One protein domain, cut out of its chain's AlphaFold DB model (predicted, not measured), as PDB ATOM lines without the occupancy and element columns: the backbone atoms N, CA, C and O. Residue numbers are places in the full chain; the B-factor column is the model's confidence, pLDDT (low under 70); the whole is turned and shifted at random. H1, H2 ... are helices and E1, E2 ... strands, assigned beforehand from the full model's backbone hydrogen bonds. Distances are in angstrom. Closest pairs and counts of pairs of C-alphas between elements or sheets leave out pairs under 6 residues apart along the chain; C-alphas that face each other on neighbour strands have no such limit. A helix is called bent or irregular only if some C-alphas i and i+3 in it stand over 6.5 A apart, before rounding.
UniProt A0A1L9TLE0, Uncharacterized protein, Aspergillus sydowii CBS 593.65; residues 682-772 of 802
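What this domain is: This is residues 682 to 772 of the 802 residues of an uncharacterized protein of Aspergillus sydowii CBS 593.65 (UniProt A0A1L9TLE0). What is the overall shape? A small, strongly twisted sheet of three strands has helix H1 across one face, and helix H3 runs side by side with part of H1, opposite ways. Away from this pair, residues 732 to 737 stick out and the chain turns through the short helix H2, which touches no other helix. What are the make-up and size? The printed part has 91 residues, with E1, E2, H1, E3, H2 and H3 in that order along the chain, a mixed sheet of order E2, E1, E3, and the class mixed, helices and strands. It is only just compact, close to loose, with a radius of gyration of the C-alphas of 14.3 A, and only just elongated, with spans of 41 by 27 by 25 A.

Where its parts are: Where are the strands? E1 is residues 682 to 686, 13.4 A long, from C-alpha 682 at (12.634, -16.661, 26.890). E2 is residues 696 to 700, 13.1 A, and E3 is residues 724 to 727, 10.3 A. Where are the helices? H1 is residues 708 to 721, 19.5 A, and H2 is residues 736 to 742, 10.6 A; both are irregular, with C-alphas 709 and 712 8.1 A apart and C-alphas 738 and 741 7.1 A apart. H3 is residues 756 to 771, 23.5 A, ending at C-alpha 771 at (7.140, 2.648, 18.608).

How they stand to each other: How do the strands pair? E1 and E2, a hairpin, are antiparallel at 154 degrees, with N 684 and O 697 2.8 A apart, within hydrogen-bond range. E1 and E3 are parallel at 49 degrees, with N 685 and O 725 2.9 A apart, also within range. What is on the sheet? H1 is on it at a height over the sheet of 9.7 A, across the strands at 71 degrees to E1 on the local plane; its closest C-alphas to E1 are those of Leu 683 and Leu 718, 6.6 A. H3 only grazes the sheet, with residues 758 to 765. How do the helices stand? H1, with residues 711 to 716 alone, touches H3, with residues 766 to 770 alone, opposite ways at a shallow tilt of 18 degrees; the closest C-alphas are those of Ala 712 and Ile 766, 5.2 A. H2 is apart from H1 and H3 and is not on the sheet. How complete are the helix backbones? O i to N i+4 pairs are within hydrogen-bond range in 8 of 10 cases in H1, 10 of 12 in H3 and 0 of 3 in H2, where 3 of 4 O i to N i+3 pairs are.

The domain as a whole: How far does it reach? The two C-alphas farthest apart are those of Ser 709 and Ser 737, 40.9 A. Is it continuous? The printed part has no cut; the link from H2 to H3, 13 residues, is long. Where is confidence low? The mean pLDDT of the printed part is 73.8, and 31 residues are under 70, among them residues 688 to 693, 731 to 737 and 746 to 758.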
ATOM      1  N   ALA A 682      12.378 -15.675  27.933       88.31
ATOM      2  CA  ALA A 682      12.634 -16.661  26.890       88.31
ATOM      3  C   ALA A 682      11.861 -16.288  25.624       88.31
ATOM      4  O   ALA A 682      10.672 -15.979  25.690       88.31
ATOM      5  N   LEU A 683      12.533 -16.327  24.472       88.50
ATOM      6  CA  LEU A 683      11.923 -16.046  23.175       88.50
ATOM      7  C   LEU A 683      11.516 -17.352  22.486       88.50
ATOM      8  O   LEU A 683      12.324 -18.278  22.358       88.50
ATOM      9  N   VAL A 684      10.264 -17.412  22.035       88.56
ATOM     10  CA  VAL A 684       9.655 -18.608  21.448       88.56
ATOM     11  C   VAL A 684       9.054 -18.295  20.075       88.56
ATOM     12  O   VAL A 684       8.300 -17.337  19.932       88.56
ATOM     13  N   ASP A 685       9.375 -19.117  19.074       86.19
ATOM     14  CA  ASP A 685       8.773 -19.118  17.729       86.19
ATOM     15  C   ASP A 685       7.667 -20.174  17.613       86.19
ATOM     16  O   ASP A 685       7.661 -21.207  18.287       86.19
ATOM     17  N   ARG A 686       6.738 -19.927  16.702       83.44
ATOM     18  CA  ARG A 686       5.697 -20.848  16.277       83.44
ATOM     19  C   ARG A 686       6.240 -21.842  15.241       83.44
ATOM     20  O   ARG A 686       6.777 -21.462  14.202       83.44
ATOM     21  N   LEU A 687       6.035 -23.136  15.498       78.44
ATOM     22  CA  LEU A 687       6.489 -24.235  14.633       78.44
ATOM     23  C   LEU A 687       5.753 -24.329  13.287       78.44
ATOM     24  O   LEU A 687       6.337 -24.822  12.322       78.44
ATOM     25  N   ASP A 688       4.489 -23.903  13.182       68.12
ATOM     26  CA  ASP A 688       3.729 -24.001  11.935       68.12
ATOM     27  C   ASP A 688       3.829 -22.725  11.078       68.12
ATOM     28  O   ASP A 688       3.425 -21.632  11.460       68.12
ATOM     29  N   GLY A 689       4.359 -22.863   9.858       54.88
ATOM     30  CA  GLY A 689       4.597 -21.736   8.945       54.88
ATOM     31  C   GLY A 689       3.346 -21.106   8.311       54.88
ATOM     32  O   GLY A 689       3.489 -20.214   7.482       54.88
ATOM     33  N   ILE A 690       2.135 -21.576   8.644       50.97
ATOM     34  CA  ILE A 690       0.863 -21.187   7.994       50.97
ATOM     35  C   ILE A 690      -0.249 -21.005   9.052       50.97
ATOM     36  O   ILE A 690      -1.347 -21.556   8.942       50.97
ATOM     37  N   GLY A 691       0.057 -20.291  10.135       54.91
ATOM     38  CA  GLY A 691      -0.903 -19.952  11.190       54.91
ATOM     39  C   GLY A 691      -1.405 -18.509  11.076       54.91
ATOM     40  O   GLY A 691      -0.636 -17.612  10.750       54.91
ATOM     41  N   CYS A 692      -2.685 -18.276  11.381       54.31
ATOM     42  CA  CYS A 692      -3.206 -16.935  11.673       54.31
ATOM     43  C   CYS A 692      -2.804 -16.549  13.112       54.31
ATOM     44  O   CYS A 692      -2.821 -17.410  13.995       54.31
ATOM     45  N   GLY A 693      -2.424 -15.293  13.358       66.81
ATOM     46  CA  GLY A 693      -2.054 -14.782  14.689       66.81
ATOM     47  C   GLY A 693      -0.553 -14.549  14.893       66.81
ATOM     48  O   GLY A 693       0.242 -14.706  13.967       66.81
ATOM     49  N   SER A 694      -0.179 -14.159  16.112       75.31
ATOM     50  CA  SER A 694       1.196 -13.811  16.478       75.31
ATOM     51  C   SER A 694       2.151 -14.996  16.325       75.31
ATOM     52  O   SER A 694       1.863 -16.124  16.736       75.31
ATOM     53  N   ARG A 695       3.305 -14.737  15.714       82.38
ATOM     54  CA  ARG A 695       4.321 -15.747  15.421       82.38
ATOM     55  C   ARG A 695       5.307 -15.937  16.567       82.38
ATOM     56  O   ARG A 695       5.756 -17.056  16.796       82.38
ATOM     57  N   TYR A 696       5.636 -14.857  17.259       87.06
ATOM     58  CA  TYR A 696       6.629 -14.853  18.325       87.06
ATOM     59  C   TYR A 696       5.978 -14.626  19.682       87.06
ATOM     60  O   TYR A 696       4.998 -13.892  19.787       87.06
ATOM     61  N   CYS A 697       6.558 -15.205  20.726       88.88
ATOM     62  CA  CYS A 697       6.220 -14.875  22.101       88.88
ATOM     63  C   CYS A 697       7.481 -14.660  22.930       88.88
ATOM     64  O   CYS A 697       8.356 -15.526  22.985       88.88
ATOM     65  N   LEU A 698       7.558 -13.509  23.595       90.75
ATOM     66  CA  LEU A 698       8.516 -13.266  24.665       90.75
ATOM     67  C   LEU A 698       7.854 -13.631  25.997       90.75
ATOM     68  O   LEU A 698       6.952 -12.931  26.457       90.75
ATOM     69  N   TYR A 699       8.314 -14.707  26.626       90.56
ATOM     70  CA  TYR A 699       7.877 -15.092  27.962       90.56
ATOM     71  C   TYR A 699       8.752 -14.452  29.032       90.56
ATOM     72  O   TYR A 699       9.955 -14.684  29.050       90.56
ATOM     73  N   ILE A 700       8.145 -13.729  29.968       86.94
ATOM     74  CA  ILE A 700       8.794 -13.221  31.178       86.94
ATOM     75  C   ILE A 700       8.716 -14.321  32.238       86.94
ATOM     76  O   ILE A 700       7.644 -14.629  32.755       86.94
ATOM     77  N   LEU A 701       9.853 -14.936  32.557       81.88
ATOM     78  CA  LEU A 701       9.985 -15.981  33.576       81.88
ATOM     79  C   LEU A 701      10.228 -15.377  34.964       81.88
ATOM     80  O   LEU A 701       9.840 -15.967  35.974       81.88
ATOM     81  N   THR A 702      10.862 -14.198  35.026       76.56
ATOM     82  CA  THR A 702      11.091 -13.471  36.280       76.56
ATOM     83  C   THR A 702      10.884 -11.964  36.116       76.56
ATOM     84  O   THR A 702      11.655 -11.311  35.425       76.56
ATOM     85  N   ARG A 703       9.891 -11.386  36.808       63.72
ATOM     86  CA  ARG A 703       9.591  -9.933  36.752       63.72
ATOM     87  C   ARG A 703      10.678  -9.049  37.333       63.72
ATOM     88  O   ARG A 703      10.882  -7.925  36.915       63.72
ATOM     89  N   TYR A 704      11.344  -9.608  38.319       61.75
ATOM     90  CA  TYR A 704      12.573  -9.147  38.904       61.75
ATOM     91  C   TYR A 704      13.521  -8.560  37.833       61.75
ATOM     92  O   TYR A 704      13.737  -7.355  37.767       61.75
ATOM     93  N   SER A 705      14.059  -9.369  36.942       61.44
ATOM     94  CA  SER A 705      15.109  -8.939  36.014       61.44
ATOM     95  C   SER A 705      14.631  -8.194  34.765       61.44
ATOM     96  O   SER A 705      15.472  -7.801  33.955       61.44
ATOM     97  N   PHE A 706      13.320  -8.006  34.597       74.31
ATOM     98  CA  PHE A 706      12.736  -7.516  33.358       74.31
ATOM     99  C   PHE A 706      12.367  -6.032  33.439       74.31
ATOM    100  O   PHE A 706      11.510  -5.632  34.225       74.31
ATOM    101  N   ASP A 707      12.987  -5.223  32.582       76.38
ATOM    102  CA  ASP A 707      12.626  -3.822  32.372       76.38
ATOM    103  C   ASP A 707      11.673  -3.707  31.175       76.38
ATOM    104  O   ASP A 707      12.083  -3.859  30.021       76.38
ATOM    105  N   THR A 708      10.399  -3.412  31.452       71.50
ATOM    106  CA  THR A 708       9.342  -3.280  30.436       71.50
ATOM    107  C   THR A 708       9.633  -2.180  29.415       71.50
ATOM    108  O   THR A 708       9.162  -2.267  28.280       71.50
ATOM    109  N   SER A 709      10.425  -1.164  29.777       73.88
ATOM    110  CA  SER A 709      10.785  -0.067  28.870       73.88
ATOM    111  C   SER A 709      11.794  -0.484  27.793       73.88
ATOM    112  O   SER A 709      11.841   0.120  26.725       73.88
ATOM    113  N   ASN A 710      12.553  -1.565  28.019       82.06
ATOM    114  CA  ASN A 710      13.561  -2.080  27.090       82.06
ATOM    115  C   ASN A 710      13.102  -3.351  26.345       82.06
ATOM    116  O   ASN A 710      13.926  -4.093  25.812       82.06
ATOM    117  N   THR A 711      11.795  -3.627  26.287       84.44
ATOM    118  CA  THR A 711      11.247  -4.863  25.695       84.44
ATOM    119  C   THR A 711      11.772  -5.129  24.276       84.44
ATOM    120  O   THR A 711      12.205  -6.243  23.981       84.44
ATOM    121  N   ALA A 712      11.831  -4.106  23.416       84.88
ATOM    122  CA  ALA A 712      12.383  -4.230  22.065       84.88
ATOM    123  C   ALA A 712      13.869  -4.638  22.059       84.88
ATOM    124  O   ALA A 712      14.278  -5.518  21.298       84.88
ATOM    125  N   GLY A 713      14.670  -4.045  22.952       84.50
ATOM    126  CA  GLY A 713      16.083  -4.380  23.119       84.50
ATOM    127  C   GLY A 713      16.292  -5.810  23.618       84.50
ATOM    128  O   GLY A 713      17.202  -6.485  23.142       84.50
ATOM    129  N   VAL A 714      15.421  -6.296  24.512       85.06
ATOM    130  CA  VAL A 714      15.435  -7.690  24.993       85.06
ATOM    131  C   VAL A 714      15.137  -8.666  23.854       85.06
ATOM    132  O   VAL A 714      15.892  -9.616  23.656       85.06
ATOM    133  N   VAL A 715      14.083  -8.423  23.067       87.06
ATOM    134  CA  VAL A 715      13.742  -9.270  21.908       87.06
ATOM    135  C   VAL A 715      14.895  -9.301  20.905       87.06
ATOM    136  O   VAL A 715      15.262 -10.375  20.425       87.06
ATOM    137  N   LYS A 716      15.514  -8.148  20.634       84.81
ATOM    138  CA  LYS A 716      16.673  -8.048  19.745       84.81
ATOM    139  C   LYS A 716      17.872  -8.846  20.264       84.81
ATOM    140  O   LYS A 716      18.392  -9.688  19.533       84.81
ATOM    141  N   GLU A 717      18.268  -8.652  21.523       82.12
ATOM    142  CA  GLU A 717      19.376  -9.386  22.155       82.12
ATOM    143  C   GLU A 717      19.144 -10.904  22.101       82.12
ATOM    144  O   GLU A 717      20.034 -11.663  21.711       82.12
ATOM    145  N   LEU A 718      17.928 -11.347  22.434       81.69
ATOM    146  CA  LEU A 718      17.533 -12.751  22.380       81.69
ATOM    147  C   LEU A 718      17.548 -13.323  20.965       81.69
ATOM    148  O   LEU A 718      17.953 -14.468  20.774       81.69
ATOM    149  N   SER A 719      17.122 -12.544  19.973       80.50
ATOM    150  CA  SER A 719      17.119 -12.982  18.579       80.50
ATOM    151  C   SER A 719      18.524 -13.178  18.005       80.50
ATOM    152  O   SER A 719      18.744 -14.105  17.224       80.50
ATOM    153  N   GLU A 720      19.479 -12.336  18.415       77.06
ATOM    154  CA  GLU A 720      20.852 -12.326  17.903       77.06
ATOM    155  C   GLU A 720      21.775 -13.282  18.679       77.06
ATOM    156  O   GLU A 720      22.641 -13.930  18.085       77.06
ATOM    157  N   TYR A 721      21.592 -13.379  20.002       70.19
ATOM    158  CA  TYR A 721      22.532 -14.045  20.914       70.19
ATOM    159  C   TYR A 721      21.881 -15.030  21.897       70.19
ATOM    160  O   TYR A 721      22.595 -15.756  22.596       70.19
ATOM    161  N   GLY A 722      20.550 -15.054  21.980       67.44
ATOM    162  CA  GLY A 722      19.791 -15.875  22.918       67.44
ATOM    163  C   GLY A 722      19.564 -17.316  22.462       67.44
ATOM    164  O   GLY A 722      19.916 -17.733  21.358       67.44
ATOM    165  N   LEU A 723      18.961 -18.106  23.355       71.75
ATOM    166  CA  LEU A 723      18.451 -19.430  23.010       71.75
ATOM    167  C   LEU A 723      17.092 -19.278  22.332       71.75
ATOM    168  O   LEU A 723      16.215 -18.581  22.837       71.75
ATOM    169  N   HIS A 724      16.930 -19.961  21.207       71.12
ATOM    170  CA  HIS A 724      15.672 -20.011  20.484       71.12
ATOM    171  C   HIS A 724      14.936 -21.310  20.799       71.12
ATOM    172  O   HIS A 724      15.505 -22.405  20.690       71.12
ATOM    173  N   TYR A 725      13.657 -21.168  21.130       84.94
ATOM    174  CA  TYR A 725      12.748 -22.276  21.354       84.94
ATOM    175  C   TYR A 725      11.592 -22.216  20.369       84.94
ATOM    176  O   TYR A 725      11.220 -21.145  19.893       84.94
ATOM    177  N   SER A 726      10.984 -23.364  20.104       85.44
ATOM    178  CA  SER A 726       9.793 -23.424  19.269       85.44
ATOM    179  C   SER A 726       8.658 -24.141  19.982       85.44
ATOM    180  O   SER A 726       8.879 -25.154  20.647       85.44
ATOM    181  N   ALA A 727       7.451 -23.605  19.841       86.75
ATOM    182  CA  ALA A 727       6.219 -24.187  20.346       86.75
ATOM    183  C   ALA A 727       5.213 -24.346  19.206       86.75
ATOM    184  O   ALA A 727       5.279 -23.649  18.194       86.75
ATOM    185  N   LEU A 728       4.255 -25.250  19.384       84.62
ATOM    186  CA  LEU A 728       3.100 -25.370  18.504       84.62
ATOM    187  C   LEU A 728       1.844 -24.946  19.280       84.62
ATOM    188  O   LEU A 728       1.272 -25.778  19.986       84.62
ATOM    189  N   PRO A 729       1.427 -23.668  19.189       83.12
ATOM    190  CA  PRO A 729       0.183 -23.207  19.789       83.12
ATOM    191  C   PRO A 729      -1.015 -24.003  19.260       83.12
ATOM    192  O   PRO A 729      -1.156 -24.215  18.049       83.12
ATOM    193  N   LEU A 730      -1.886 -24.454  20.161       77.38
ATOM    194  CA  LEU A 730      -3.106 -25.154  19.780       77.38
ATOM    195  C   LEU A 730      -4.131 -24.172  19.243       77.38
ATOM    196  O   LEU A 730      -4.552 -23.260  19.944       77.38
ATOM    197  N   ASN A 731      -4.567 -24.406  18.009       68.81
ATOM    198  CA  ASN A 731      -5.620 -23.626  17.393       68.81
ATOM    199  C   ASN A 731      -6.964 -24.327  17.643       68.81
ATOM    200  O   ASN A 731      -7.119 -25.471  17.201       68.81
ATOM    201  N   PRO A 732      -7.947 -23.666  18.278       59.97
ATOM    202  CA  PRO A 732      -9.250 -24.268  18.565       59.97
ATOM    203  C   PRO A 732     -10.017 -24.684  17.296       59.97
ATOM    204  O   PRO A 732     -10.872 -25.561  17.349       59.97
ATOM    205  N   GLY A 733      -9.691 -24.107  16.135       60.19
ATOM    206  CA  GLY A 733     -10.274 -24.456  14.839       60.19
ATOM    207  C   GLY A 733      -9.650 -25.672  14.141       60.19
ATOM    208  O   GLY A 733     -10.097 -26.024  13.047       60.19
ATOM    209  N   ARG A 734      -8.617 -26.314  14.710       66.75
ATOM    210  CA  ARG A 734      -7.996 -27.528  14.149       66.75
ATOM    211  C   ARG A 734      -8.253 -28.753  15.041       66.75
ATOM    212  O   ARG A 734      -8.185 -28.642  16.261       66.75
ATOM    213  N   PRO A 735      -8.477 -29.948  14.459       66.38
ATOM    214  CA  PRO A 735      -8.601 -31.180  15.231       66.38
ATOM    215  C   PRO A 735      -7.312 -31.493  15.997       66.38
ATOM    216  O   PRO A 735      -6.221 -31.449  15.421       66.38
ATOM    217  N   LEU A 736      -7.448 -31.908  17.259       68.38
ATOM    218  CA  LEU A 736      -6.333 -32.307  18.125       68.38
ATOM    219  C   LEU A 736      -5.465 -33.426  17.523       68.38
ATOM    220  O   LEU A 736      -4.243 -33.396  17.668       68.38
ATOM    221  N   SER A 737      -6.057 -34.346  16.757       69.88
ATOM    222  CA  SER A 737      -5.331 -35.396  16.027       69.88
ATOM    223  C   SER A 737      -4.208 -34.893  15.111       69.88
ATOM    224  O   SER A 737      -3.218 -35.600  14.912       69.88
ATOM    225  N   GLN A 738      -4.297 -33.663  14.592       74.19
ATOM    226  CA  GLN A 738      -3.233 -33.064  13.773       74.19
ATOM    227  C   GLN A 738      -1.981 -32.718  14.592       74.19
ATOM    228  O   GLN A 738      -0.889 -32.591  14.036       74.19
ATOM    229  N   TYR A 739      -2.128 -32.606  15.912       75.88
ATOM    230  CA  TYR A 739      -1.068 -32.250  16.844       75.88
ATOM    231  C   TYR A 739      -0.385 -33.470  17.475       75.88
ATOM    232  O   TYR A 739       0.670 -33.323  18.087       75.88
ATOM    233  N   PHE A 740      -0.916 -34.686  17.288       75.56
ATOM    234  CA  PHE A 740      -0.392 -35.907  17.925       75.56
ATOM    235  C   PHE A 740       1.069 -36.184  17.586       75.56
ATOM    236  O   PHE A 740       1.829 -36.667  18.418       75.56
ATOM    237  N   GLY A 741       1.490 -35.805  16.376       77.19
ATOM    238  CA  GLY A 741       2.881 -35.913  15.960       77.19
ATOM    239  C   GLY A 741       3.852 -35.112  16.831       77.19
ATOM    240  O   GLY A 741       5.035 -35.417  16.787       77.19
ATOM    241  N   TYR A 742       3.389 -34.133  17.610       78.25
ATOM    242  CA  TYR A 742       4.213 -33.216  18.401       78.25
ATOM    243  C   TYR A 742       4.154 -33.476  19.913       78.25
ATOM    244  O   TYR A 742       4.914 -32.855  20.652       78.25
ATOM    245  N   LEU A 743       3.298 -34.398  20.369       81.56
ATOM    246  CA  LEU A 743       3.139 -34.716  21.789       81.56
ATOM    247  C   LEU A 743       4.429 -35.271  22.396       81.56
ATOM    248  O   LEU A 743       5.160 -36.027  21.751       81.56
ATOM    249  N   ASN A 744       4.671 -34.911  23.659       83.81
ATOM    250  CA  ASN A 744       5.764 -35.425  24.490       83.81
ATOM    251  C   ASN A 744       7.166 -35.263  23.872       83.81
ATOM    252  O   ASN A 744       8.087 -36.018  24.202       83.81
ATOM    253  N   ARG A 745       7.348 -34.302  22.958       79.50
ATOM    254  CA  ARG A 745       8.638 -34.062  22.308       79.50
ATOM    255  C   ARG A 745       9.493 -33.089  23.119       79.50
ATOM    256  O   ARG A 745       8.959 -32.152  23.711       79.50
ATOM    257  N   PRO A 746      10.825 -33.268  23.123       67.62
ATOM    258  CA  PRO A 746      11.718 -32.271  23.690       67.62
ATOM    259  C   PRO A 746      11.590 -30.951  22.925       67.62
ATOM    260  O   PRO A 746      11.370 -30.936  21.710       67.62
ATOM    261  N   THR A 747      11.751 -29.845  23.644       62.22
ATOM    262  CA  THR A 747      11.801 -28.503  23.068       62.22
ATOM    263  C   THR A 747      12.991 -28.429  22.107       62.22
ATOM    264  O   THR A 747      14.145 -28.611  22.492       62.22
ATOM    265  N   SER A 748      12.733 -28.229  20.812       57.16
ATOM    266  CA  SER A 748      13.806 -28.134  19.819       57.16
ATOM    267  C   SER A 748      14.616 -26.863  20.069       57.16
ATOM    268  O   SER A 748      14.110 -25.761  19.861       57.16
ATOM    269  N   THR A 749      15.867 -27.008  20.506       53.09
ATOM    270  CA  THR A 749      16.792 -25.885  20.675       53.09
ATOM    271  C   THR A 749      17.652 -25.733  19.421       53.09
ATOM    272  O   THR A 749      18.317 -26.665  18.970       53.09
ATOM    273  N   GLY A 750      17.621 -24.545  18.820       51.56
ATOM    274  CA  GLY A 750      18.481 -24.166  17.699       51.56
ATOM    275  C   GLY A 750      19.251 -22.901  18.055       51.56
ATOM    276  O   GLY A 750      18.686 -21.991  18.644       51.56
ATOM    277  N   ARG A 751      20.546 -22.817  17.720       46.56
ATOM    278  CA  ARG A 751      21.368 -21.619  18.005       46.56
ATOM    279  C   ARG A 751      21.277 -20.528  16.929       46.56
ATOM    280  O   ARG A 751      21.932 -19.501  17.059       46.56
ATOM    281  N   ARG A 752      20.531 -20.751  15.839       50.16
ATOM    282  CA  ARG A 752      20.332 -19.777  14.752       50.16
ATOM    283  C   ARG A 752      18.942 -19.919  14.146       50.16
ATOM    284  O   ARG A 752      18.529 -21.033  13.834       50.16
ATOM    285  N   TRP A 753      18.291 -18.784  13.911       58.44
ATOM    286  CA  TRP A 753      17.146 -18.660  13.015       58.44
ATOM    287  C   TRP A 753      17.620 -19.023  11.600       58.44
ATOM    288  O   TRP A 753      18.450 -18.321  11.026       58.44
ATOM    289  N   GLN A 754      17.213 -20.182  11.077       48.44
ATOM    290  CA  GLN A 754      17.803 -20.745   9.852       48.44
ATOM    291  C   GLN A 754      17.263 -20.131   8.549       48.44
ATOM    292  O   GLN A 754      17.758 -20.490   7.483       48.44
ATOM    293  N   ASP A 755      16.300 -19.207   8.607       55.72
ATOM    294  CA  ASP A 755      15.608 -18.724   7.411       55.72
ATOM    295  C   ASP A 755      15.446 -17.191   7.372       55.72
ATOM    296  O   ASP A 755      15.028 -16.548   8.335       55.72
ATOM    297  N   SER A 756      15.784 -16.612   6.218       54.47
ATOM    298  CA  SER A 756      15.799 -15.171   5.936       54.47
ATOM    299  C   SER A 756      14.437 -14.490   6.109       54.47
ATOM    300  O   SER A 756      14.369 -13.390   6.647       54.47
ATOM    301  N   HIS A 757      13.345 -15.173   5.751       58.12
ATOM    302  CA  HIS A 757      11.983 -14.640   5.871       58.12
ATOM    303  C   HIS A 757      11.533 -14.499   7.338       58.12
ATOM    304  O   HIS A 757      10.674 -13.684   7.668       58.12
ATOM    305  N   HIS A 758      12.098 -15.296   8.249       66.75
ATOM    306  CA  HIS A 758      11.766 -15.224   9.674       66.75
ATOM    307  C   HIS A 758      12.447 -14.035  10.349       66.75
ATOM    308  O   HIS A 758      11.932 -13.503  11.326       66.75
ATOM    309  N   LEU A 759      13.590 -13.599   9.822       70.62
ATOM    310  CA  LEU A 759      14.271 -12.421  10.335       70.62
ATOM    311  C   LEU A 759      13.473 -11.157  10.006       70.62
ATOM    312  O   LEU A 759      13.336 -10.315  10.879       70.62
ATOM    313  N   GLU A 760      12.899 -11.027   8.808       73.94
ATOM    314  CA  GLU A 760      12.129  -9.830   8.414       73.94
ATOM    315  C   GLU A 760      10.941  -9.558   9.355       73.94
ATOM    316  O   GLU A 760      10.852  -8.477   9.931       73.94
ATOM    317  N   LEU A 761      10.105 -10.569   9.620       76.12
ATOM    318  CA  LEU A 761       8.954 -10.446  10.533       76.12
ATOM    319  C   LEU A 761       9.369 -10.109  11.974       76.12
ATOM    320  O   LEU A 761       8.639  -9.436  12.702       76.12
ATOM    321  N   LEU A 762      10.530 -10.603  12.403       82.00
ATOM    322  CA  LEU A 762      11.078 -10.331  13.727       82.00
ATOM    323  C   LEU A 762      11.597  -8.891  13.834       82.00
ATOM    324  O   LEU A 762      11.357  -8.238  14.848       82.00
ATOM    325  N   HIS A 763      12.243  -8.370  12.785       83.31
ATOM    326  CA  HIS A 763      12.639  -6.960  12.716       83.31
ATOM    327  C   HIS A 763      11.416  -6.036  12.730       83.31
ATOM    328  O   HIS A 763      11.429  -5.040  13.451       83.31
ATOM    329  N   ASP A 764      10.352  -6.389  12.005       81.75
ATOM    330  CA  ASP A 764       9.097  -5.632  12.009       81.75
ATOM    331  C   ASP A 764       8.449  -5.616  13.401       81.75
ATOM    332  O   ASP A 764       7.946  -4.582  13.845       81.75
ATOM    333  N   TRP A 765       8.500  -6.737  14.131       85.25
ATOM    334  CA  TRP A 765       8.015  -6.791  15.511       85.25
ATOM    335  C   TRP A 765       8.849  -5.923  16.461       85.25
ATOM    336  O   TRP A 765       8.279  -5.170  17.247       85.25
ATOM    337  N   ILE A 766      10.183  -5.978  16.362       84.44
ATOM    338  CA  ILE A 766      11.092  -5.139  17.160       84.44
ATOM    339  C   ILE A 766      10.816  -3.655  16.890       84.44
ATOM    340  O   ILE A 766      10.636  -2.894  17.837       84.44
ATOM    341  N   ALA A 767      10.697  -3.251  15.622       82.62
ATOM    342  CA  ALA A 767      10.392  -1.870  15.248       82.62
ATOM    343  C   ALA A 767       9.036  -1.405  15.806       82.62
ATOM    344  O   ALA A 767       8.889  -0.264  16.242       82.62
ATOM    345  N   ALA A 768       8.039  -2.290  15.829       80.44
ATOM    346  CA  ALA A 768       6.737  -1.976  16.397       80.44
ATOM    347  C   ALA A 768       6.772  -1.856  17.935       80.44
ATOM    348  O   ALA A 768       6.096  -0.989  18.487       80.44
ATOM    349  N   LEU A 769       7.597  -2.655  18.623       80.25
ATOM    350  CA  LEU A 769       7.844  -2.525  20.066       80.25
ATOM    351  C   LEU A 769       8.588  -1.223  20.416       80.25
ATOM    352  O   LEU A 769       8.309  -0.630  21.451       80.25
ATOM    353  N   GLU A 770       9.496  -0.745  19.561       79.31
ATOM    354  CA  GLU A 770      10.183   0.548  19.746       79.31
ATOM    355  C   GLU A 770       9.230   1.751  19.606       79.31
ATOM    356  O   GLU A 770       9.451   2.797  20.212       79.31
ATOM    357  N   LEU A 771       8.156   1.609  18.820       70.75
ATOM    358  CA  LEU A 771       7.140   2.648  18.608       70.75
ATOM    359  C   LEU A 771       6.072   2.699  19.713       70.75
ATOM    360  O   LEU A 771       5.301   3.662  19.776       70.75
ATOM    361  N   HIS A 772       5.984   1.675  20.561       63.44
ATOM    362  CA  HIS A 772       5.023   1.577  21.657       63.44
ATOM    363  C   HIS A 772       5.770   1.405  22.983       63.44
ATOM    364  O   HIS A 772       5.949   0.290  23.469       63.44
TER     365      HIS A 772